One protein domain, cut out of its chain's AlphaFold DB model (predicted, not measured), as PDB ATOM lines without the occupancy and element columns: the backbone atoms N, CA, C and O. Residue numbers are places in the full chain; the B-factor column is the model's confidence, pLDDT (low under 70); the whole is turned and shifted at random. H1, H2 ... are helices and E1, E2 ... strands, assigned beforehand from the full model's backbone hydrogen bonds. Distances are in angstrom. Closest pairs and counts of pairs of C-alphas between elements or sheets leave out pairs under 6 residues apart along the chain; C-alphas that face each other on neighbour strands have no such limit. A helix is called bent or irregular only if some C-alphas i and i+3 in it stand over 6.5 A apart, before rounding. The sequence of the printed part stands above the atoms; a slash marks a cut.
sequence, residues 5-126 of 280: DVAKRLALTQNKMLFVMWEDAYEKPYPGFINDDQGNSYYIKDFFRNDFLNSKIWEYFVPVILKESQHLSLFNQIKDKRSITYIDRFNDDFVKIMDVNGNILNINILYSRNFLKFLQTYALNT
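This is residues 5 to 126 of the 280 residues of an uncharacterized protein of Flavobacteriaceae bacterium (UniProt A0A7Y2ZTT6). A small sheet of three strands, E4, E1 and E5, makes the core, with H1 packed along one face. Beyond the sheet to one side, H3 and H6 run side by side and lead out to the hairpin of E2 and E3; at the other extreme of the long axis are H4 and H5, so that hairpin and helices make the length. The printed part has 122 residues with six named helices and five named strands, in the order H1 E1 H2 E2 E3 H3 E4 H4 H5 E5 H6, and its class is mixed, helices and strands. The sheet has the order E4, E1, E5 and is mixed, while E2 and E3 are antiparallel. The whole is compact by its radius of gyration of the C-alphas, 14.5 A, yet elongated in outline, with spans of 46 by 29 by 24 A.

Start in the sheet: find C-alpha 17 at (136.987, 2.270, 47.633), from where E1, residues 17 to 22, runs 16.4 A. Beside it are E4, residues 61 to 66, 15.3 A long, and E5, residues 96 to 98. Go back to C-alpha 5 at (149.613, -2.184, 48.062) for H1, residues 5 to 14, 14.3 A long. After E1 come H2, residues 23 to 27, E2, residues 32 to 35, and E3, residues 41 to 44. H3, residues 51 to 60, is 14.4 A long. H4, residues 68 to 78, is the longest helix at 16.0 A, and it is irregular: C-alphas 69 and 72 are 7.1 A apart. H5 is residues 84 to 91, and H6, residues 115 to 122, ends at C-alpha 122 at (131.400, 8.202, 46.675).

Look first at inner strand E1. E4 is its parallel neighbour at 26 degrees, with N 64 and O 19 at 2.8 A and N 19 and O 62 at 3.0 A. E5 is antiparallel to it at 141 degrees, with N 18 and O 98 at 2.8 A. H1 is on this sheet at a height over the sheet of 8.5 A, and the two form two layers, a helix on one face of a sheet. It lies over E4 and, only just, over E1, with 3 of its C-alphas; on the local plane it runs along the strands, at 4 degrees to E4. Their closest C-alphas are Ala 11 and Val 62, 5.7 A apart. H3 only grazes the sheet with residues 54 to 60, H6 with 119 to 122 and H2 with 23 to 26. H5 is only just on it, with 5 pairs of C-alphas within 10 A, and only grazes it with residues 89 to 91. H4 is only just not on it, with 4 such pairs. Moving outward, H3 and H6 touch at a shallow tilt of 6 degrees, the same way, closest at the C-alphas of Ile 57 and Leu 119, 7.1 A. The closest C-alphas of H6 and E2 are those of Phe 115 and Ile 34, 5.8 A. E2 and E3 form a hairpin, with N 42 and O 34 at 2.8 A. H4 and H5 are close but not clearly touching, at a shallow tilt of 22 degrees, opposite ways; the C-alphas of Ile 78 and Ile 87 come closest, at 7.8 A. H1 and H4 are apart. In H1, H2, H3, H5 and H6 every O i to N i+4 pair is within hydrogen-bond range; in H4 it is 4 of 7.

The C-alphas farthest apart are those of Gln 38 and Asp 80, 46.5 A. The printed part has no cut. The link from E5 to H6, residues 99 to 114, is long, with no named element. The mean pLDDT of the printed part is 91.1, and residues 109 to 113, in that link, are under 70.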
ATOM      1  N   ASP A   5     149.936  -0.758  48.137       94.62
ATOM      2  CA  ASP A   5     149.613  -2.184  48.062       94.62
ATOM      3  C   ASP A   5     148.880  -2.698  49.299       94.62
ATOM      4  O   ASP A   5     147.957  -3.511  49.172       94.62
ATOM      5  N   VAL A   6     149.263  -2.226  50.491       96.62
ATOM      6  CA  VAL A   6     148.549  -2.547  51.734       96.62
ATOM      7  C   VAL A   6     147.147  -1.943  51.686       96.62
ATOM      8  O   VAL A   6     146.179  -2.654  51.958       96.62
ATOM      9  N   ALA A   7     147.018  -0.694  51.229       97.75
ATOM     10  CA  ALA A   7     145.728  -0.033  51.057       97.75
ATOM     11  C   ALA A   7     144.794  -0.817  50.133       97.75
ATOM     12  O   ALA A   7     143.669  -1.141  50.512       97.75
ATOM     13  N   LYS A   8     145.289  -1.219  48.958       97.38
ATOM     14  CA  LYS A   8     144.538  -2.028  47.989       97.38
ATOM     15  C   LYS A   8     144.082  -3.366  48.572       97.38
ATOM     16  O   LYS A   8     143.016  -3.855  48.209       97.38
ATOM     17  N   ARG A   9     144.890  -4.021  49.419       96.75
ATOM     18  CA  ARG A   9     144.491  -5.280  50.084       96.75
ATOM     19  C   ARG A   9     143.413  -5.028  51.134       96.75
ATOM     20  O   ARG A   9     142.418  -5.742  51.147       96.75
ATOM     21  N   LEU A  10     143.586  -4.001  51.961       97.69
ATOM     22  CA  LEU A  10     142.635  -3.650  53.011       97.69
ATOM     23  C   LEU A  10     141.271  -3.252  52.433       97.69
ATOM     24  O   LEU A  10     140.247  -3.753  52.887       97.69
ATOM     25  N   ALA A  11     141.264  -2.423  51.388       97.94
ATOM     26  CA  ALA A  11     140.060  -1.999  50.676       97.94
ATOM     27  C   ALA A  11     139.270  -3.189  50.112       97.94
ATOM     28  O   ALA A  11     138.052  -3.261  50.256       97.94
ATOM     29  N   LEU A  12     139.976  -4.180  49.560       96.50
ATOM     30  CA  LEU A  12     139.373  -5.400  49.028       96.50
ATOM     31  C   LEU A  12     138.756  -6.291  50.115       96.50
ATOM     32  O   LEU A  12     137.738  -6.935  49.868       96.50
ATOM     33  N   THR A  13     139.358  -6.329  51.304       97.19
ATOM     34  CA  THR A  13     138.817  -7.051  52.467       97.19
ATOM     35  C   THR A  13     137.608  -6.330  53.062       97.19
ATOM     36  O   THR A  13     136.638  -6.974  53.444       97.19
ATOM     37  N   GLN A  14     137.647  -4.997  53.119       97.62
ATOM     38  CA  GLN A  14     136.588  -4.175  53.715       97.62
ATOM     39  C   GLN A  14     135.449  -3.826  52.747       97.62
ATOM     40  O   GLN A  14     134.472  -3.217  53.169       97.62
ATOM     41  N   ASN A  15     135.549  -4.211  51.471       98.12
ATOM     42  CA  ASN A  15     134.606  -3.840  50.413       98.12
ATOM     43  C   ASN A  15     134.430  -2.316  50.256       98.12
ATOM     44  O   ASN A  15     133.311  -1.825  50.085       98.12
ATOM     45  N   LYS A  16     135.544  -1.581  50.327       98.19
ATOM     46  CA  LYS A  16     135.594  -0.118  50.227       98.19
ATOM     47  C   LYS A  16     136.398   0.329  49.013       98.19
ATOM     48  O   LYS A  16     137.296  -0.376  48.552       98.19
ATOM     49  N   MET A  17     136.116   1.542  48.555       98.25
ATOM     50  CA  MET A  17     136.987   2.270  47.633       98.25
ATOM     51  C   MET A  17     138.187   2.868  48.385       98.25
ATOM     52  O   MET A  17     138.186   3.004  49.614       98.25
ATOM     53  N   LEU A  18     139.226   3.230  47.641       98.50
ATOM     54  CA  LEU A  18     140.387   3.944  48.158       98.50
ATOM     55  C   LEU A  18     140.127   5.448  48.133       98.50
ATOM     56  O   LEU A  18     139.596   5.962  47.152       98.50
ATOM     57  N   PHE A  19     140.559   6.138  49.183       97.31
ATOM     58  CA  PHE A  19     140.622   7.596  49.239       97.31
ATOM     59  C   PHE A  19     142.089   8.001  49.098       97.31
ATOM     60  O   PHE A  19     142.892   7.747  49.994       97.31
ATOM     61  N   VAL A  20     142.463   8.543  47.945       97.00
ATOM     62  CA  VAL A  20     143.862   8.666  47.528       97.00
ATOM     63  C   VAL A  20     144.252  10.125  47.359       97.00
ATOM     64  O   VAL A  20     143.525  10.897  46.736       97.00
ATOM     65  N   MET A  21     145.427  10.477  47.868       94.75
ATOM     66  CA  MET A  21     146.040  11.788  47.676       94.75
ATOM     67  C   MET A  21     147.529  11.678  47.390       94.75
ATOM     68  O   MET A  21     148.174  10.730  47.833       94.75
ATOM     69  N   TRP A  22     148.048  12.673  46.681       96.00
ATOM     70  CA  TRP A  22     149.478  12.917  46.548       96.00
ATOM     71  C   TRP A  22     150.043  13.539  47.827       96.00
ATOM     72  O   TRP A  22     149.324  14.231  48.553       96.00
ATOM     73  N   GLU A  23     151.304  13.240  48.122       95.19
ATOM     74  CA  GLU A  23     152.007  13.671  49.332       95.19
ATOM     75  C   GLU A  23     152.073  15.197  49.398       95.19
ATOM     76  O   GLU A  23     151.593  15.776  50.374       95.19
ATOM     77  N   ASP A  24     152.489  15.851  48.310       92.88
ATOM     78  CA  ASP A  24     152.587  17.314  48.241       92.88
ATOM     79  C   ASP A  24     151.224  18.003  48.413       92.88
ATOM     80  O   ASP A  24     151.120  19.097  48.975       92.88
ATOM     81  N   ALA A  25     150.150  17.372  47.930       91.94
ATOM     82  CA  ALA A  25     148.791  17.884  48.078       91.94
ATOM     83  C   ALA A  25     148.270  17.729  49.516       91.94
ATOM     84  O   ALA A  25     147.538  18.589  50.001       91.94
ATOM     85  N   TYR A  26     148.649  16.648  50.204       91.12
ATOM     86  CA  TYR A  26     148.259  16.377  51.588       91.12
ATOM     87  C   TYR A  26     148.959  17.299  52.600       91.12
ATOM     88  O   TYR A  26     148.407  17.588  53.663       91.12
ATOM     89  N   GLU A  27     150.169  17.768  52.293       90.75
ATOM     90  CA  GLU A  27     150.910  18.687  53.167       90.75
ATOM     91  C   GLU A  27     150.332  20.109  53.187       90.75
ATOM     92  O   GLU A  27     150.544  20.858  54.147       90.75
ATOM     93  N   LYS A  28     149.568  20.483  52.157       89.62
ATOM     94  CA  LYS A  28     148.919  21.792  52.053       89.62
ATOM     95  C   LYS A  28     147.552  21.772  52.754       89.62
ATOM     96  O   LYS A  28     146.835  20.777  52.663       89.62
ATOM     97  N   PRO A  29     147.130  22.881  53.394       87.31
ATOM     98  CA  PRO A  29     145.776  22.987  53.922       87.31
ATOM     99  C   PRO A  29     144.741  22.771  52.822       87.31
ATOM    100  O   PRO A  29     144.821  23.407  51.768       87.31
ATOM    101  N   TYR A  30     143.745  21.929  53.092       85.81
ATOM    102  CA  TYR A  30     142.658  21.660  52.156       85.81
ATOM    103  C   TYR A  30     141.338  22.228  52.700       85.81
ATOM    104  O   TYR A  30     140.603  21.530  53.409       85.81
ATOM    105  N   PRO A  31     141.053  23.520  52.449       86.38
ATOM    106  CA  PRO A  31     139.895  24.187  53.016       86.38
ATOM    107  C   PRO A  31     138.608  23.891  52.247       86.38
ATOM    108  O   PRO A  31     138.605  23.641  51.040       86.38
ATOM    109  N   GLY A  32     137.480  24.043  52.932       83.81
ATOM    110  CA  GLY A  32     136.175  24.074  52.287       83.81
ATOM    111  C   GLY A  32     135.035  24.075  53.291       83.81
ATOM    112  O   GLY A  32     135.235  24.329  54.480       83.81
ATOM    113  N   PHE A  33     133.827  23.799  52.806       85.31
ATOM    114  CA  PHE A  33     132.633  23.805  53.638       85.31
ATOM    115  C   PHE A  33     132.146  22.385  53.938       85.31
ATOM    116  O   PHE A  33     132.301  21.453  53.143       85.31
ATOM    117  N   ILE A  34     131.519  22.227  55.096       84.69
ATOM    118  CA  ILE A  34     130.696  21.071  55.450       84.69
ATOM    119  C   ILE A  34     129.310  21.572  55.828       84.69
ATOM    120  O   ILE A  34     129.194  22.687  56.326       84.69
ATOM    121  N   ASN A  35     128.276  20.762  55.613       83.69
ATOM    122  CA  ASN A  35     126.959  21.068  56.163       83.69
ATOM    123  C   ASN A  35     126.642  20.092  57.292       83.69
ATOM    124  O   ASN A  35     126.977  18.911  57.168       83.69
ATOM    125  N   ASP A  36     126.010  20.580  58.355       76.31
ATOM    126  CA  ASP A  36     125.380  19.705  59.344       76.31
ATOM    127  C   ASP A  36     124.025  19.173  58.843       76.31
ATOM    128  O   ASP A  36     123.528  19.549  57.776       76.31
ATOM    129  N   ASP A  37     123.422  18.296  59.643       71.69
ATOM    130  CA  ASP A  37     122.119  17.687  59.362       71.69
ATOM    131  C   ASP A  37     120.963  18.709  59.373       71.69
ATOM    132  O   ASP A  37     119.874  18.417  58.881       71.69
ATOM    133  N   GLN A  38     121.192  19.913  59.908       75.75
ATOM    134  CA  GLN A  38     120.241  21.029  59.917       75.75
ATOM    135  C   GLN A  38     120.412  21.948  58.692       75.75
ATOM    136  O   GLN A  38     119.628  22.875  58.498       75.75
ATOM    137  N   GLY A  39     121.410  21.681  57.842       75.38
ATOM    138  CA  GLY A  39     121.712  22.453  56.640       75.38
ATOM    139  C   GLY A  39     122.625  23.661  56.865       75.38
ATOM    140  O   GLY A  39     122.906  24.376  55.901       75.38
ATOM    141  N   ASN A  40     123.129  23.884  58.083       82.06
ATOM    142  CA  ASN A  40     124.072  24.966  58.365       82.06
ATOM    143  C   ASN A  40     125.441  24.638  57.773       82.06
ATOM    144  O   ASN A  40     125.910  23.506  57.888       82.06
ATOM    145  N   SER A  41     126.097  25.630  57.170       84.62
ATOM    146  CA  SER A  41     127.403  25.454  56.534       84.62
ATOM    147  C   SER A  41     128.538  25.963  57.422       84.62
ATOM    148  O   SER A  41     128.528  27.117  57.845       84.62
ATOM    149  N   TYR A  42     129.540  25.121  57.665       85.62
ATOM    150  CA  TYR A  42     130.723  25.439  58.462       85.62
ATOM    151  C   TYR A  42     131.961  25.419  57.583       85.62
ATOM    152  O   TYR A  42     132.176  24.482  56.812       85.62
ATOM    153  N   TYR A  43     132.798  26.440  57.731       86.75
ATOM    154  CA  TYR A  43     134.100  26.481  57.087       86.75
ATOM    155  C   TYR A  43     135.121  25.684  57.900       86.75
ATOM    156  O   TYR A  43     135.270  25.889  59.105       86.75
ATOM    157  N   ILE A  44     135.866  24.813  57.228       86.69
ATOM    158  CA  ILE A  44     137.003  24.097  57.796       86.69
ATOM    159  C   ILE A  44     138.254  24.534  57.045       86.69
ATOM    160  O   ILE A  44     138.301  24.500  55.819       86.69
ATOM    161  N   LYS A  45     139.276  24.939  57.805       86.25
ATOM    162  CA  LYS A  45     140.557  25.415  57.265       86.25
ATOM    163  C   LYS A  45     141.367  24.300  56.602       86.25
ATOM    164  O   LYS A  45     142.092  24.564  55.650       86.25
ATOM    165  N   ASP A  46     141.260  23.086  57.128       89.12
ATOM    166  CA  ASP A  46     141.928  21.908  56.591       89.12
ATOM    167  C   ASP A  46     141.128  20.644  56.931       89.12
ATOM    168  O   ASP A  46     141.014  20.265  58.102       89.12
ATOM    169  N   PHE A  47     140.548  20.001  55.916       86.25
ATOM    170  CA  PHE A  47     139.765  18.780  56.095       86.25
ATOM    171  C   PHE A  47     140.589  17.621  56.662       86.25
ATOM    172  O   PHE A  47     140.047  16.821  57.424       86.25
ATOM    173  N   PHE A  48     141.887  17.544  56.358       85.00
ATOM    174  CA  PHE A  48     142.739  16.427  56.781       85.00
ATOM    175  C   PHE A  48     143.238  16.550  58.220       85.00
ATOM    176  O   PHE A  48     143.760  15.587  58.785       85.00
ATOM    177  N   ARG A  49     143.063  17.721  58.836       88.38
ATOM    178  CA  ARG A  49     143.373  17.976  60.253       88.38
ATOM    179  C   ARG A  49     142.121  18.012  61.127       88.38
ATOM    180  O   ARG A  49     142.220  18.290  62.315       88.38
ATOM    181  N   ASN A  50     140.950  17.744  60.552       90.62
ATOM    182  CA  ASN A  50     139.690  17.696  61.276       90.62
ATOM    183  C   ASN A  50     139.351  16.250  61.679       90.62
ATOM    184  O   ASN A  50     139.128  15.397  60.820       90.62
ATOM    185  N   ASP A  51     139.276  15.975  62.983       91.25
ATOM    186  CA  ASP A  51     139.072  14.615  63.510       91.25
ATOM    187  C   ASP A  51     137.746  13.981  63.078       91.25
ATOM    188  O   ASP A  51     137.697  12.793  62.748       91.25
ATOM    189  N   PHE A  52     136.673  14.773  63.022       90.38
ATOM    190  CA  PHE A  52     135.366  14.297  62.572       90.38
ATOM    191  C   PHE A  52     135.416  13.834  61.111       90.38
ATOM    192  O   PHE A  52     134.995  12.720  60.796       90.38
ATOM    193  N   LEU A  53     135.984  14.647  60.218       89.75
ATOM    194  CA  LEU A  53     136.121  14.286  58.807       89.75
ATOM    195  C   LEU A  53     137.073  13.112  58.598       89.75
ATOM    196  O   LEU A  53     136.755  12.209  57.826       89.75
ATOM    197  N   ASN A  54     138.192  13.071  59.322       91.50
ATOM    198  CA  ASN A  54     139.107  11.934  59.287       91.50
ATOM    199  C   ASN A  54     138.401  10.633  59.690       91.50
ATOM    200  O   ASN A  54     138.565   9.614  59.017       91.50
ATOM    201  N   SER A  55     137.564  10.666  60.732       93.56
ATOM    202  CA  SER A  55     136.738   9.521  61.129       93.56
ATOM    203  C   SER A  55     135.801   9.076  59.999       93.56
ATOM    204  O   SER A  55     135.773   7.892  59.657       93.56
ATOM    205  N   LYS A  56     135.114  10.018  59.337       94.00
ATOM    206  CA  LYS A  56     134.237   9.717  58.191       94.00
ATOM    207  C   LYS A  56     134.984   9.159  56.980       94.00
ATOM    208  O   LYS A  56     134.474   8.257  56.315       94.00
ATOM    209  N   ILE A  57     136.200   9.627  56.708       95.19
ATOM    210  CA  ILE A  57     137.037   9.070  55.638       95.19
ATOM    211  C   ILE A  57     137.343   7.595  55.921       95.19
ATOM    212  O   ILE A  57     137.168   6.767  55.032       95.19
ATOM    213  N   TRP A  58     137.749   7.238  57.144       96.19
ATOM    214  CA  TRP A  58     138.004   5.839  57.517       96.19
ATOM    215  C   TRP A  58     136.733   4.981  57.563       96.19
ATOM    216  O   TRP A  58     136.778   3.782  57.265       96.19
ATOM    217  N   GLU A  59     135.592   5.576  57.917       96.19
ATOM    218  CA  GLU A  59     134.288   4.911  57.886       96.19
ATOM    219  C   GLU A  59     133.943   4.456  56.462       96.19
ATOM    220  O   GLU A  59     133.623   3.284  56.255       96.19
ATOM    221  N   TYR A  60     134.087   5.341  55.473       97.06
ATOM    222  CA  TYR A  60     133.635   5.095  54.100       97.06
ATOM    223  C   TYR A  60     134.703   4.522  53.165       97.06
ATOM    224  O   TYR A  60     134.376   3.789  52.230       97.06
ATOM    225  N   PHE A  61     135.977   4.801  53.422       98.25
ATOM    226  CA  PHE A  61     137.078   4.503  52.512       98.25
ATOM    227  C   PHE A  61     138.270   3.873  53.227       98.25
ATOM    228  O   PHE A  61     138.338   3.780  54.452       98.25
ATOM    229  N   VAL A  62     139.248   3.447  52.431       98.25
ATOM    230  CA  VAL A  62     140.604   3.177  52.908       98.25
ATOM    231  C   VAL A  62     141.522   4.306  52.425       98.25
ATOM    232  O   VAL A  62     141.822   4.358  51.228       98.25
ATOM    233  N   PRO A  63     141.960   5.223  53.310       97.44
ATOM    234  CA  PRO A  63     142.793   6.351  52.920       97.44
ATOM    235  C   PRO A  63     144.249   5.954  52.686       97.44
ATOM    236  O   PRO A  63     144.836   5.173  53.444       97.44
ATOM    237  N   VAL A  64     144.862   6.538  51.661       97.38
ATOM    238  CA  VAL A  64     146.273   6.346  51.332       97.38
ATOM    239  C   VAL A  64     146.886   7.611  50.744       97.38
ATOM    240  O   VAL A  64     146.287   8.276  49.904       97.38
ATOM    241  N   ILE A  65     148.101   7.909  51.192       97.00
ATOM    242  CA  ILE A  65     148.940   8.971  50.643       97.00
ATOM    243  C   ILE A  65     149.972   8.301  49.734       97.00
ATOM    244  O   ILE A  65     150.667   7.372  50.162       97.00
ATOM    245  N   LEU A  66     150.016   8.726  48.475       96.56
ATOM    246  CA  LEU A  66     150.994   8.302  47.481       96.56
ATOM    247  C   LEU A  66     152.185   9.248  47.519       96.56
ATOM    248  O   LEU A  66     152.006  10.460  47.502       96.56
ATOM    249  N   LYS A  67     153.390   8.682  47.537       96.00
ATOM    250  CA  LYS A  67     154.617   9.482  47.513       96.00
ATOM    251  C   LYS A  67     154.854  10.052  46.124       96.00
ATOM    252  O   LYS A  67     154.658   9.333  45.139       96.00
ATOM    253  N   GLU A  68     155.422  11.250  46.044       94.44
ATOM    254  CA  GLU A  68     155.791  11.859  44.756       94.44
ATOM    255  C   GLU A  68     156.790  11.000  43.969       94.44
ATOM    256  O   GLU A  68     156.718  10.878  42.747       94.44
ATOM    257  N   SER A  69     157.666  10.275  44.672       95.56
ATOM    258  CA  SER A  69     158.604   9.330  44.048       95.56
ATOM    259  C   SER A  69     157.924   8.186  43.284       95.56
ATOM    260  O   SER A  69     158.553   7.550  42.438       95.56
ATOM    261  N   GLN A  70     156.640   7.918  43.544       95.31
ATOM    262  CA  GLN A  70     155.855   6.907  42.833       95.31
ATOM    263  C   GLN A  70     155.171   7.467  41.583       95.31
ATOM    264  O   GLN A  70     154.747   6.668  40.741       95.31
ATOM    265  N   HIS A  71     155.090   8.795  41.427       96.06
ATOM    266  CA  HIS A  71     154.335   9.456  40.359       96.06
ATOM    267  C   HIS A  71     154.720   8.926  38.980       96.06
ATOM    268  O   HIS A  71     153.875   8.352  38.294       96.06
ATOM    269  N   LEU A  72     156.009   8.977  38.626       96.44
ATOM    270  CA  LEU A  72     156.490   8.546  37.310       96.44
ATOM    271  C   LEU A  72     156.119   7.087  37.002       96.44
ATOM    272  O   LEU A  72     155.688   6.766  35.893       96.44
ATOM    273  N   SER A  73     156.269   6.192  37.982       96.38
ATOM    274  CA  SER A  73     155.932   4.774  37.808       96.38
ATOM    275  C   SER A  73     154.438   4.551  37.568       96.38
ATOM    276  O   SER A  73     154.075   3.758  36.701       96.38
ATOM    277  N   LEU A  74     153.578   5.269  38.293       95.81
ATOM    278  CA  LEU A  74     152.126   5.153  38.193       95.81
ATOM    279  C   LEU A  74     151.612   5.830  36.919       95.81
ATOM    280  O   LEU A  74     150.792   5.257  36.203       95.81
ATOM    281  N   PHE A  75     152.166   6.990  36.569       97.06
ATOM    282  CA  PHE A  75     151.889   7.690  35.321       97.06
ATOM    283  C   PHE A  75     152.218   6.817  34.105       97.06
ATOM    284  O   PHE A  75     151.403   6.668  33.196       97.06
ATOM    285  N   ASN A  76     153.372   6.146  34.113       96.69
ATOM    286  CA  ASN A  76     153.768   5.241  33.034       96.69
ATOM    287  C   ASN A  76     152.813   4.050  32.842       96.69
ATOM    288  O   ASN A  76     152.760   3.492  31.748       96.69
ATOM    289  N   GLN A  77     152.048   3.655  33.866       93.69
ATOM    290  CA  GLN A  77     151.056   2.581  33.740       93.69
ATOM    291  C   GLN A  77     149.799   3.030  32.989       93.69
ATOM    292  O   GLN A  77     149.136   2.188  32.371       93.69
ATOM    293  N   ILE A  78     149.486   4.330  33.030       95.25
ATOM    294  CA  ILE A  78     148.256   4.917  32.481       95.25
ATOM    295  C   ILE A  78     148.476   5.758  31.219       95.25
ATOM    296  O   ILE A  78     147.517   5.950  30.461       95.25
ATOM    297  N   LYS A  79     149.706   6.234  30.971       92.81
ATOM    298  CA  LYS A  79     150.054   6.996  29.765       92.81
ATOM    299  C   LYS A  79     149.680   6.203  28.513       92.81
ATOM    300  O   LYS A  79     149.761   4.976  28.502       92.81
ATOM    301  N   ASP A  80     149.173   6.901  27.503       91.88
ATOM    302  CA  ASP A  80     148.685   6.351  26.225       91.88
ATOM    303  C   ASP A  80     147.482   5.384  26.323       91.88
ATOM    304  O   ASP A  80     146.884   5.001  25.314       91.88
ATOM    305  N   LYS A  81     147.053   5.011  27.537       92.69
ATOM    306  CA  LYS A  81     145.895   4.134  27.774       92.69
ATOM    307  C   LYS A  81     144.647   4.911  28.171       92.69
ATOM    308  O   LYS A  81     143.537   4.487  27.818       92.69
ATOM    309  N   ARG A  82     144.814   6.017  28.899       94.19
ATOM    310  CA  ARG A  82     143.732   6.832  29.471       94.19
ATOM    311  C   ARG A  82     143.511   8.132  28.690       94.19
ATOM    312  O   ARG A  82     144.351   8.537  27.895       94.19
ATOM    313  N   SER A  83     142.336   8.737  28.865       93.25
ATOM    314  CA  SER A  83     141.985  10.015  28.233       93.25
ATOM    315  C   SER A  83     142.747  11.179  28.867       93.25
ATOM    316  O   SER A  83     143.196  11.073  30.005       93.25
ATOM    317  N   ILE A  84     142.822  12.310  28.163       93.25
ATOM    318  CA  ILE A  84     143.445  13.543  28.673       93.25
ATOM    319  C   ILE A  84     142.810  13.954  30.009       93.25
ATOM    320  O   ILE A  84     143.515  14.091  30.995       93.25
ATOM    321  N   THR A  85     141.477  13.984  30.096       93.00
ATOM    322  CA  THR A  85     140.753  14.315  31.338       93.00
ATOM    323  C   THR A  85     141.097  13.385  32.508       93.00
ATOM    324  O   THR A  85     141.177  13.824  33.651       93.00
ATOM    325  N   TYR A  86     141.320  12.093  32.242       95.50
ATOM    326  CA  TYR A  86     141.775  11.160  33.275       95.50
ATOM    327  C   TYR A  86     143.196  11.500  33.733       95.50
ATOM    328  O   TYR A  86     143.481  11.462  34.927       95.50
ATOM    329  N   ILE A  87     144.090  11.806  32.787       96.38
ATOM    330  CA  ILE A  87     145.472  12.192  33.081       96.38
ATOM    331  C   ILE A  87     145.514  13.490  33.894       96.38
ATOM    332  O   ILE A  87     146.229  13.548  34.891       96.38
ATOM    333  N   ASP A  88     144.697  14.481  33.543       94.44
ATOM    334  CA  ASP A  88     144.580  15.732  34.295       94.44
ATOM    335  C   ASP A  88     144.122  15.460  35.734       94.44
ATOM    336  O   ASP A  88     144.763  15.908  36.683       94.44
ATOM    337  N   ARG A  89     143.087  14.625  35.917       93.75
ATOM    338  CA  ARG A  89     142.621  14.209  37.251       93.75
ATOM    339  C   ARG A  89     143.682  13.443  38.040       93.75
ATOM    340  O   ARG A  89     143.755  13.556  39.262       93.75
ATOM    341  N   PHE A  90     144.471  12.608  37.373       95.88
ATOM    342  CA  PHE A  90     145.555  11.876  38.019       95.88
ATOM    343  C   PHE A  90     146.637  12.833  38.533       95.88
ATOM    344  O   PHE A  90     147.121  12.633  39.643       95.88
ATOM    345  N   ASN A  91     146.974  13.865  37.759       94.88
ATOM    346  CA  ASN A  91     148.036  14.821  38.077       94.88
ATOM    347  C   ASN A  91     147.616  15.944  39.034       94.88
ATOM    348  O   ASN A  91     148.491  16.573  39.614       94.88
ATOM    349  N   ASP A  92     146.321  16.233  39.169       92.50
ATOM    350  CA  ASP A  92     145.864  17.345  40.007       92.50
ATOM    351  C   ASP A  92     146.045  17.096  41.524       92.50
ATOM    352  O   ASP A  92     146.281  15.970  41.970       92.50
ATOM    353  N   ASP A  93     145.882  18.143  42.337       91.31
ATOM    354  CA  ASP A  93     146.012  18.076  43.806       91.31
ATOM    355  C   ASP A  93     144.728  17.562  44.500       91.31
ATOM    356  O   ASP A  93     144.641  17.499  45.728       91.31
ATOM    357  N   PHE A  94     143.692  17.192  43.741       90.31
ATOM    358  CA  PHE A  94     142.410  16.797  44.316       90.31
ATOM    359  C   PHE A  94     142.418  15.354  44.801       90.31
ATOM    360  O   PHE A  94     143.159  14.501  44.315       90.31
ATOM    361  N   VAL A  95     141.540  15.048  45.751       92.44
ATOM    362  CA  VAL A  95     141.316  13.672  46.197       92.44
ATOM    363  C   VAL A  95     140.893  12.802  45.014       92.44
ATOM    364  O   VAL A  95     139.996  13.165  44.251       92.44
ATOM    365  N   LYS A  96     141.475  11.608  44.905       95.31
ATOM    366  CA  LYS A  96     141.037  10.574  43.968       95.31
ATOM    367  C   LYS A  96     140.349   9.439  44.720       95.31
ATOM    368  O   LYS A  96     140.918   8.840  45.630       95.31
ATOM    369  N   ILE A  97     139.135   9.110  44.307       97.38
ATOM    370  CA  ILE A  97     138.433   7.895  44.706       97.38
ATOM    371  C   ILE A  97     138.815   6.815  43.708       97.38
ATOM    372  O   ILE A  97     138.477   6.916  42.529       97.38
ATOM    373  N   MET A  98     139.540   5.797  44.162       98.00
ATOM    374  CA  MET A  98     140.034   4.731  43.290       98.00
ATOM    375  C   MET A  98     139.444   3.378  43.665       98.00
ATOM    376  O   MET A  98     139.176   3.099  44.835       98.00
ATOM    377  N   ASP A  99     139.277   2.505  42.677       97.81
ATOM    378  CA  ASP A  99     139.062   1.089  42.963       97.81
ATOM    379  C   ASP A  99     140.354   0.405  43.447       97.81
ATOM    380  O   ASP A  99     141.447   0.978  43.446       97.81
ATOM    381  N   VAL A 100     140.252  -0.861  43.855       97.00
ATOM    382  CA  VAL A 100     141.398  -1.614  44.393       97.00
ATOM    383  C   VAL A 100     142.486  -1.925  43.361       97.00
ATOM    384  O   VAL A 100     143.569  -2.369  43.745       97.00
ATOM    385  N   ASN A 101     142.220  -1.722  42.071       96.81
ATOM    386  CA  ASN A 101     143.207  -1.904  41.012       96.81
ATOM    387  C   ASN A 101     143.922  -0.584  40.687       96.81
ATOM    388  O   ASN A 101     145.012  -0.613  40.122       96.81
ATOM    389  N   GLY A 102     143.411   0.548  41.181       95.94
ATOM    390  CA  GLY A 102     144.017   1.873  41.058       95.94
ATOM    391  C   GLY A 102     143.410   2.724  39.946       95.94
ATOM    392  O   GLY A 102     144.030   3.706  39.542       95.94
ATOM    393  N   ASN A 103     142.227   2.364  39.441       97.69
ATOM    394  CA  ASN A 103     141.514   3.200  38.483       97.69
ATOM    395  C   ASN A 103     140.666   4.247  39.213       97.69
ATOM    396  O   ASN A 103     139.947   3.922  40.159       97.69
ATOM    397  N   ILE A 104     140.765   5.501  38.767       97.44
ATOM    398  CA  ILE A 104     140.060   6.652  39.336       97.44
ATOM    399  C   ILE A 104     138.603   6.626  38.875       97.44
ATOM    400  O   ILE A 104     138.326   6.547  37.680       97.44
ATOM    401  N   LEU A 105     137.686   6.718  39.833       95.88
ATOM    402  CA  LEU A 105     136.250   6.820  39.602       95.88
ATOM    403  C   LEU A 105     135.832   8.275  39.358       95.88
ATOM    404  O   LEU A 105     135.147   8.575  38.389       95.88
ATOM    405  N   ASN A 106     136.263   9.182  40.232       93.62
ATOM    406  CA  ASN A 106     135.776  10.558  40.335       93.62
ATOM    407  C   ASN A 106     136.432  11.525  39.328       93.62
ATOM    408  O   ASN A 106     136.934  12.594  39.683       93.62
ATOM    409  N   ILE A 107     136.478  11.127  38.057       90.25
ATOM    410  CA  ILE A 107     137.134  11.888  36.986       90.25
ATOM    411  C   ILE A 107     136.397  13.211  36.748       90.25
ATOM    412  O   ILE A 107     137.031  14.263  36.629       90.25
ATOM    413  N   ASN A 108     135.062  13.175  36.770       76.12
ATOM    414  CA  ASN A 108     134.192  14.246  36.288       76.12
ATOM    415  C   ASN A 108     133.678  15.173  37.405       76.12
ATOM    416  O   ASN A 108     132.639  15.809  37.230       76.12
ATOM    417  N   ILE A 109     134.375  15.271  38.547       69.19
ATOM    418  CA  ILE A 109     133.921  16.123  39.659       69.19
ATOM    419  C   ILE A 109     133.707  17.568  39.201       69.19
ATOM    420  O   ILE A 109     134.650  18.288  38.865       69.19
ATOM    421  N   LEU A 110     132.453  17.996  39.326       55.44
ATOM    422  CA  LEU A 110     132.060  19.376  39.562       55.44
ATOM    423  C   LEU A 110     132.110  19.576  41.080       55.44
ATOM    424  O   LEU A 110     131.364  18.920  41.804       55.44
ATOM    425  N   TYR A 111     133.022  20.411  41.579       53.12
ATOM    426  CA  TYR A 111     133.247  20.595  43.016       53.12
ATOM    427  C   TYR A 111     131.947  20.810  43.793       53.12
ATOM    428  O   TYR A 111     131.348  21.887  43.735       53.12
ATOM    429  N   SER A 112     131.544  19.826  44.601       54.50
ATOM    430  CA  SER A 112     130.620  20.110  45.686       54.50
ATOM    431  C   SER A 112     131.402  20.878  46.744       54.50
ATOM    432  O   SER A 112     132.317  20.340  47.362       54.50
ATOM    433  N   ARG A 113     131.012  22.134  46.994       63.38
ATOM    434  CA  ARG A 113     131.541  22.937  48.116       63.38
ATOM    435  C   ARG A 113     131.386  22.233  49.475       63.38
ATOM    436  O   ARG A 113     132.044  22.641  50.422       63.38
ATOM    437  N   ASN A 114     130.548  21.192  49.547       80.69
ATOM    438  CA  ASN A 114     130.329  20.332  50.703       80.69
ATOM    439  C   ASN A 114     131.125  19.017  50.590       80.69
ATOM    440  O   ASN A 114     130.776  18.133  49.802       80.69
ATOM    441  N   PHE A 115     132.166  18.882  51.408       85.12
ATOM    442  CA  PHE A 115     133.039  17.707  51.412       85.12
ATOM    443  C   PHE A 115     132.390  16.457  52.020       85.12
ATOM    444  O   PHE A 115     132.615  15.352  51.538       85.12
ATOM    445  N   LEU A 116     131.520  16.608  53.023       87.12
ATOM    446  CA  LEU A 116     130.809  15.468  53.607       87.12
ATOM    447  C   LEU A 116     129.865  14.820  52.585       87.12
ATOM    448  O   LEU A 116     129.835  13.596  52.461       87.12
ATOM    449  N   LYS A 117     129.159  15.639  51.795       87.12
ATOM    450  CA  LYS A 117     128.324  15.152  50.688       87.12
ATOM    451  C   LYS A 117     129.161  14.405  49.651       87.12
ATOM    452  O   LYS A 117     128.752  13.338  49.207       87.12
ATOM    453  N   PHE A 118     130.344  14.923  49.314       89.25
ATOM    454  CA  PHE A 118     131.292  14.225  48.445       89.25
ATOM    455  C   PHE A 118     131.641  12.833  48.997       89.25
ATOM    456  O   PHE A 118     131.466  11.839  48.293       89.25
ATOM    457  N   LEU A 119     132.041  12.736  50.270       91.56
ATOM    458  CA  LEU A 119     132.356  11.449  50.898       91.56
ATOM    459  C   LEU A 119     131.174  10.468  50.825       91.56
ATOM    460  O   LEU A 119     131.353   9.320  50.432       91.56
ATOM    461  N   GLN A 120     129.964  10.927  51.150       91.19
ATOM    462  CA  GLN A 120     128.752  10.101  51.142       91.19
ATOM    463  C   GLN A 120     128.319   9.673  49.734       91.19
ATOM    464  O   GLN A 120     127.821   8.560  49.554       91.19
ATOM    465  N   THR A 121     128.479  10.538  48.731       90.88
ATOM    466  CA  THR A 121     128.180  10.203  47.334       90.88
ATOM    467  C   THR A 121     129.118   9.102  46.843       90.88
ATOM    468  O   THR A 121     128.651   8.136  46.252       90.88
ATOM    469  N   TYR A 122     130.412   9.168  47.163       93.94
ATOM    470  CA  TYR A 122     131.400   8.202  46.675       93.94
ATOM    471  C   TYR A 122     131.620   6.969  47.563       93.94
ATOM    472  O   TYR A 122     132.424   6.109  47.201       93.94
ATOM    473  N   ALA A 123     130.911   6.849  48.690       94.62
ATOM    474  CA  ALA A 123     130.983   5.724  49.627       94.62
ATOM    475  C   ALA A 123     130.373   4.424  49.050       94.62
ATOM    476  O   ALA A 123     129.391   3.878  49.556       94.62
ATOM    477  N   LEU A 124     130.942   3.927  47.951       95.69
ATOM    478  CA  LEU A 124     130.483   2.739  47.243       95.69
ATOM    479  C   LEU A 124     130.881   1.461  47.988       95.69
ATOM    480  O   LEU A 124     132.063   1.184  48.196       95.69
ATOM    481  N   ASN A 125     129.888   0.632  48.314       96.44
ATOM    482  CA  ASN A 125     130.113  -0.715  48.834       96.44
ATOM    483  C   ASN A 125     130.476  -1.669  47.686       96.44
ATOM    484  O   ASN A 125     129.618  -2.043  46.877       96.44
ATOM    485  N   THR A 126     131.730  -2.116  47.640       97.12
ATOM    486  CA  THR A 126     132.260  -2.937  46.541       97.12
ATOM    487  C   THR A 126     132.035  -4.441  46.724       97.12
ATOM    488  O   THR A 126     132.604  -5.236  45.977       97.12
TER     489      THR A 126